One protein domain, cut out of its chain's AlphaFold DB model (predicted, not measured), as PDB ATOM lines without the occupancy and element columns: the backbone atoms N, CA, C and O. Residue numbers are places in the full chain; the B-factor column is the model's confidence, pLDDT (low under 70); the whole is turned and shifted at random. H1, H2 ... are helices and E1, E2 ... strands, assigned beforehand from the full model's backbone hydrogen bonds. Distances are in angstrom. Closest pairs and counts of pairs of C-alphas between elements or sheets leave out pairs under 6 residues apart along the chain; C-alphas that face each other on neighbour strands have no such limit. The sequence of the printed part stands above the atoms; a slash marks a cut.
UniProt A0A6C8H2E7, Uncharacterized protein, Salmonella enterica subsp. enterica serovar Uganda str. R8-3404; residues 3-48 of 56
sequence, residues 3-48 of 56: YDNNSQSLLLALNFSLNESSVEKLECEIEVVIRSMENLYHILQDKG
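Overview. This is residues 3 to 48 of the 56 residues of an uncharacterized protein of Salmonella enterica subsp. enterica serovar Uganda str. R8-3404 (UniProt A0A6C8H2E7). One long helix, H1, makes the longest axis, and the stretched-out chain of residues 12 to 18 runs beside its first part before turning at residues 19 to 22 to enter it. At the other end of that stretch, residues 3 to 11 make a small hook that holds E1; residues 4 to 10 stick out. The printed part has 46 residues with one named strand, then one named helix, and is mostly helix. It is loose, with a radius of gyration of the C-alphas of 13.6 A, and flat, spanning 42 by 25 by 10 A.

Arrangement. Look first at residues 3 to 4, which pair antiparallel with residues 9 to 10 of E1, residues 9 to 11. E1 pairs with no named strand. E1 and H1, residues 23 to 46, are apart. In H1, every O i to N i+4 pair is within hydrogen-bond range.

Along the chain. Find C-alpha 9 at (312.210, 295.063, 216.665), where E1 begins; it ends at Leu 11. H1 runs 34.8 A from C-alpha 23 at (325.565, 314.024, 231.461) to C-alpha 46 at (294.254, 303.366, 220.674).

Size, cuts and confidence. The C-alphas farthest apart, of Glu 20 and Gly 48, are 42.1 A apart. The link from E1 to H1, 11 residues, is long. The printed part has no cut, and no printed residue is under 70 in pLDDT.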
ATOM      1  N   TYR A   3     313.261 300.096 211.987       96.56
ATOM      2  CA  TYR A   3     313.124 298.656 212.194       96.56
ATOM      3  C   TYR A   3     314.511 298.020 212.103       96.56
ATOM      4  O   TYR A   3     315.234 298.292 211.140       96.56
ATOM      5  N   ASP A   4     314.894 297.223 213.099       95.44
ATOM      6  CA  ASP A   4     316.128 296.435 213.061       95.44
ATOM      7  C   ASP A   4     315.816 294.991 212.665       95.44
ATOM      8  O   ASP A   4     315.087 294.284 213.354       95.44
ATOM      9  N   ASN A   5     316.410 294.544 211.558       94.81
ATOM     10  CA  ASN A   5     316.183 293.204 211.018       94.81
ATOM     11  C   ASN A   5     316.768 292.096 211.904       94.81
ATOM     12  O   ASN A   5     316.307 290.961 211.811       94.81
ATOM     13  N   ASN A   6     317.784 292.395 212.723       94.12
ATOM     14  CA  ASN A   6     318.440 291.381 213.551       94.12
ATOM     15  C   ASN A   6     317.568 290.999 214.749       94.12
ATOM     16  O   ASN A   6     317.298 289.822 214.965       94.12
ATOM     17  N   SER A   7     317.110 292.003 215.498       92.94
ATOM     18  CA  SER A   7     316.196 291.830 216.635       92.94
ATOM     19  C   SER A   7     314.724 291.744 216.230       92.94
ATOM     20  O   SER A   7     313.865 291.553 217.086       92.94
ATOM     21  N   GLN A   8     314.415 291.953 214.946       94.12
ATOM     22  CA  GLN A   8     313.054 292.072 214.419       94.12
ATOM     23  C   GLN A   8     312.193 293.096 215.176       94.12
ATOM     24  O   GLN A   8     310.971 292.970 215.242       94.12
ATOM     25  N   SER A   9     312.831 294.124 215.735       94.19
ATOM     26  CA  SER A   9     312.210 295.063 216.665       94.19
ATOM     27  C   SER A   9     312.057 296.459 216.067       94.19
ATOM     28  O   SER A   9     312.864 296.927 215.257       94.19
ATOM     29  N   LEU A  10     311.010 297.155 216.510       96.31
ATOM     30  CA  LEU A  10     310.824 298.580 216.263       96.31
ATOM     31  C   LEU A  10     311.660 299.386 217.269       96.31
ATOM     32  O   LEU A  10     311.587 299.147 218.469       96.31
ATOM     33  N   LEU A  11     312.426 300.365 216.788       96.06
ATOM     34  CA  LEU A  11     313.352 301.157 217.597       96.06
ATOM     35  C   LEU A  11     313.142 302.661 217.388       96.06
ATOM     36  O   LEU A  11     312.864 303.140 216.279       96.06
ATOM     37  N   LEU A  12     313.353 303.436 218.453       97.75
ATOM     38  CA  LEU A  12     313.493 304.889 218.385       97.75
ATOM     39  C   LEU A  12     314.971 305.259 218.532       97.75
ATOM     40  O   LEU A  12     315.486 305.393 219.634       97.75
ATOM     41  N   ALA A  13     315.659 305.397 217.398       97.06
ATOM     42  CA  ALA A  13     317.046 305.844 217.359       97.06
ATOM     43  C   ALA A  13     317.122 307.377 217.305       97.06
ATOM     44  O   ALA A  13     316.469 308.000 216.461       97.06
ATOM     45  N   LEU A  14     317.944 307.965 218.176       97.50
ATOM     46  CA  LEU A  14     318.218 309.398 218.245       97.50
ATOM     47  C   LEU A  14     319.734 309.614 218.286       97.50
ATOM     48  O   LEU A  14     320.442 308.943 219.032       97.50
ATOM     49  N   ASN A  15     320.240 310.525 217.454       97.75
ATOM     50  CA  ASN A  15     321.661 310.850 217.444       97.75
ATOM     51  C   ASN A  15     321.985 311.838 218.571       97.75
ATOM     52  O   ASN A  15     321.416 312.927 218.600       97.75
ATOM     53  N   PHE A  16     322.946 311.497 219.426       97.88
ATOM     54  CA  PHE A  16     323.463 312.386 220.461       97.88
ATOM     55  C   PHE A  16     324.850 312.907 220.071       97.88
ATOM     56  O   PHE A  16     325.805 312.141 219.939       97.88
ATOM     57  N   SER A  17     324.974 314.223 219.883       97.56
ATOM     58  CA  SER A  17     326.266 314.855 219.592       97.56
ATOM     59  C   SER A  17     327.166 314.852 220.827       97.56
ATOM     60  O   SER A  17     326.774 315.346 221.880       97.56
ATOM     61  N   LEU A  18     328.410 314.390 220.667       96.75
ATOM     62  CA  LEU A  18     329.435 314.441 221.720       96.75
ATOM     63  C   LEU A  18     330.089 315.826 221.862       96.75
ATOM     64  O   LEU A  18     330.739 316.115 222.864       96.75
ATOM     65  N   ASN A  19     329.930 316.703 220.869       97.50
ATOM     66  CA  ASN A  19     330.430 318.070 220.976       97.50
ATOM     67  C   ASN A  19     329.607 318.836 222.015       97.50
ATOM     68  O   ASN A  19     328.382 318.882 221.910       97.50
ATOM     69  N   GLU A  20     330.289 319.431 222.999       95.25
ATOM     70  CA  GLU A  20     329.670 320.157 224.122       95.25
ATOM     71  C   GLU A  20     328.630 319.326 224.895       95.25
ATOM     72  O   GLU A  20     327.674 319.869 225.465       95.25
ATOM     73  N   SER A  21     328.795 318.002 224.909       96.62
ATOM     74  CA  SER A  21     327.931 317.101 225.663       96.62
ATOM     75  C   SER A  21     328.201 317.193 227.160       96.62
ATOM     76  O   SER A  21     329.347 317.333 227.590       96.62
ATOM     77  N   SER A  22     327.150 317.020 227.951       98.00
ATOM     78  CA  SER A  22     327.236 316.770 229.385       98.00
ATOM     79  C   SER A  22     326.297 315.624 229.751       98.00
ATOM     80  O   SER A  22     325.463 315.216 228.936       98.00
ATOM     81  N   VAL A  23     326.436 315.100 230.968       98.31
ATOM     82  CA  VAL A  23     325.565 314.024 231.461       98.31
ATOM     83  C   VAL A  23     324.115 314.500 231.512       98.31
ATOM     84  O   VAL A  23     323.230 313.793 231.049       98.31
ATOM     85  N   GLU A  24     323.882 315.737 231.940       98.38
ATOM     86  CA  GLU A  24     322.544 316.328 232.028       98.38
ATOM     87  C   GLU A  24     321.890 316.439 230.644       98.38
ATOM     88  O   GLU A  24     320.701 316.166 230.487       98.38
ATOM     89  N   LYS A  25     322.665 316.800 229.609       98.19
ATOM     90  CA  LYS A  25     322.163 316.818 228.226       98.19
ATOM     91  C   LYS A  25     321.827 315.410 227.738       98.19
ATOM     92  O   LYS A  25     320.828 315.243 227.050       98.19
ATOM     93  N   LEU A  26     322.631 314.408 228.091       98.56
ATOM     94  CA  LEU A  26     322.350 313.018 227.734       98.56
ATOM     95  C   LEU A  26     321.070 312.512 228.412       98.56
ATOM     96  O   LEU A  26     320.232 311.920 227.739       98.56
ATOM     97  N   GLU A  27     320.888 312.781 229.707       98.56
ATOM     98  CA  GLU A  27     319.657 312.454 230.440       98.56
ATOM     99  C   GLU A  27     318.429 313.114 229.798       98.56
ATOM    100  O   GLU A  27     317.410 312.452 229.601       98.56
ATOM    101  N   CYS A  28     318.539 314.383 229.386       98.25
ATOM    102  CA  CYS A  28     317.459 315.079 228.679       98.25
ATOM    103  C   CYS A  28     317.109 314.413 227.340       98.25
ATOM    104  O   CYS A  28     315.933 314.265 227.018       98.25
ATOM    105  N   GLU A  29     318.102 313.998 226.552       98.50
ATOM    106  CA  GLU A  29     317.858 313.348 225.257       98.50
ATOM    107  C   GLU A  29     317.330 311.910 225.424       98.50
ATOM    108  O   GLU A  29     316.486 311.466 224.645       98.50
ATOM    109  N   ILE A  30     317.738 311.192 226.479       98.56
ATOM    110  CA  ILE A  30     317.139 309.899 226.854       98.56
ATOM    111  C   ILE A  30     315.660 310.081 227.223       98.56
ATOM    112  O   ILE A  30     314.811 309.331 226.743       98.56
ATOM    113  N   GLU A  31     315.327 311.105 228.010       98.62
ATOM    114  CA  GLU A  31     313.946 311.438 228.382       98.62
ATOM    115  C   GLU A  31     313.074 311.744 227.146       98.62
ATOM    116  O   GLU A  31     311.911 311.338 227.080       98.62
ATOM    117  N   VAL A  32     313.636 312.395 226.120       98.31
ATOM    118  CA  VAL A  32     312.954 312.598 224.826       98.31
ATOM    119  C   VAL A  32     312.612 311.261 224.162       98.31
ATOM    120  O   VAL A  32     311.502 311.102 223.640       98.31
ATOM    121  N   VAL A  33     313.526 310.287 224.187       98.31
ATOM    122  CA  VAL A  33     313.276 308.943 223.643       98.31
ATOM    123  C   VAL A  33     312.188 308.226 224.445       98.31
ATOM    124  O   VAL A  33     311.258 307.704 223.831       98.31
ATOM    125  N   ILE A  34     312.238 308.266 225.782       98.38
ATOM    126  CA  ILE A  34     311.231 307.645 226.664       98.38
ATOM    127  C   ILE A  34     309.835 308.201 226.367       98.38
ATOM    128  O   ILE A  34     308.931 307.437 226.030       98.38
ATOM    129  N   ARG A  35     309.666 309.528 226.367       98.56
ATOM    130  CA  ARG A  35     308.371 310.162 226.048       98.56
ATOM    131  C   ARG A  35     307.890 309.827 224.642       98.56
ATOM    132  O   ARG A  35     306.694 309.697 224.393       98.56
ATOM    133  N   SER A  36     308.812 309.676 223.694       98.25
ATOM    134  CA  SER A  36     308.468 309.260 222.332       98.25
ATOM    135  C   SER A  36     307.996 307.802 222.277       98.25
ATOM    136  O   SER A  36     307.085 307.497 221.507       98.25
ATOM    137  N   MET A  37     308.568 306.913 223.097       97.44
ATOM    138  CA  MET A  37     308.100 305.530 223.255       97.44
ATOM    139  C   MET A  37     306.715 305.483 223.913       97.44
ATOM    140  O   MET A  37     305.845 304.778 223.406       97.44
ATOM    141  N   GLU A  38     306.483 306.265 224.972       97.69
ATOM    142  CA  GLU A  38     305.172 306.384 225.636       97.69
ATOM    143  C   GLU A  38     304.088 306.857 224.660       97.69
ATOM    144  O   GLU A  38     303.035 306.229 224.529       97.69
ATOM    145  N   ASN A  39     304.371 307.919 223.898       97.88
ATOM    146  CA  ASN A  39     303.457 308.432 222.877       97.88
ATOM    147  C   ASN A  39     303.136 307.378 221.813       97.88
ATOM    148  O   ASN A  39     301.983 307.233 221.405       97.88
ATOM    149  N   LEU A  40     304.146 306.634 221.356       97.31
ATOM    150  CA  LEU A  40     303.949 305.571 220.380       97.31
ATOM    151  C   LEU A  40     303.085 304.442 220.947       97.31
ATOM    152  O   LEU A  40     302.176 303.978 220.261       97.31
ATOM    153  N   TYR A  41     303.338 304.033 222.189       95.75
ATOM    154  CA  TYR A  41     302.551 303.008 222.863       95.75
ATOM    155  C   TYR A  41     301.078 303.419 222.965       95.75
ATOM    156  O   TYR A  41     300.208 302.647 222.573       95.75
ATOM    157  N   HIS A  42     300.795 304.661 223.372       96.62
ATOM    158  CA  HIS A  42     299.428 305.187 223.407       96.62
ATOM    159  C   HIS A  42     298.752 305.177 222.028       96.62
ATOM    160  O   HIS A  42     297.630 304.692 221.899       96.62
ATOM    161  N   ILE A  43     299.445 305.625 220.974       97.88
ATOM    162  CA  ILE A  43     298.902 305.615 219.604       97.88
ATOM    163  C   ILE A  43     298.581 304.191 219.128       97.88
ATOM    164  O   ILE A  43     297.578 303.977 218.442       97.88
ATOM    165  N   LEU A  44     299.452 303.224 219.422       96.88
ATOM    166  CA  LEU A  44     299.264 301.829 219.021       96.88
ATOM    167  C   LEU A  44     298.126 301.174 219.813       96.88
ATOM    168  O   LEU A  44     297.266 300.523 219.213       96.88
ATOM    169  N   GLN A  45     298.059 301.441 221.117       95.25
ATOM    170  CA  GLN A  45     296.993 300.974 221.997       95.25
ATOM    171  C   GLN A  45     295.618 301.482 221.540       95.25
ATOM    172  O   GLN A  45     294.689 300.684 221.415       95.25
ATOM    173  N   ASP A  46     295.494 302.771 221.202       97.06
ATOM    174  CA  ASP A  46     294.254 303.366 220.674       97.06
ATOM    175  C   ASP A  46     293.793 302.707 219.362       97.06
ATOM    176  O   ASP A  46     292.610 302.725 219.015       97.06
ATOM    177  N   LYS A  47     294.729 302.103 218.621       97.38
ATOM    178  CA  LYS A  47     294.473 301.371 217.372       97.38
ATOM    179  C   LYS A  47     294.292 299.864 217.576       97.38
ATOM    180  O   LYS A  47     294.070 299.161 216.592       97.38
ATOM    181  N   GLY A  48     294.387 299.364 218.808       96.50
ATOM    182  CA  GLY A  48     294.313 297.934 219.117       96.50
ATOM    183  C   GLY A  48     295.508 297.124 218.604       96.50
ATOM    184  O   GLY A  48     295.367 295.930 218.349       96.50
TER     185      GLY A  48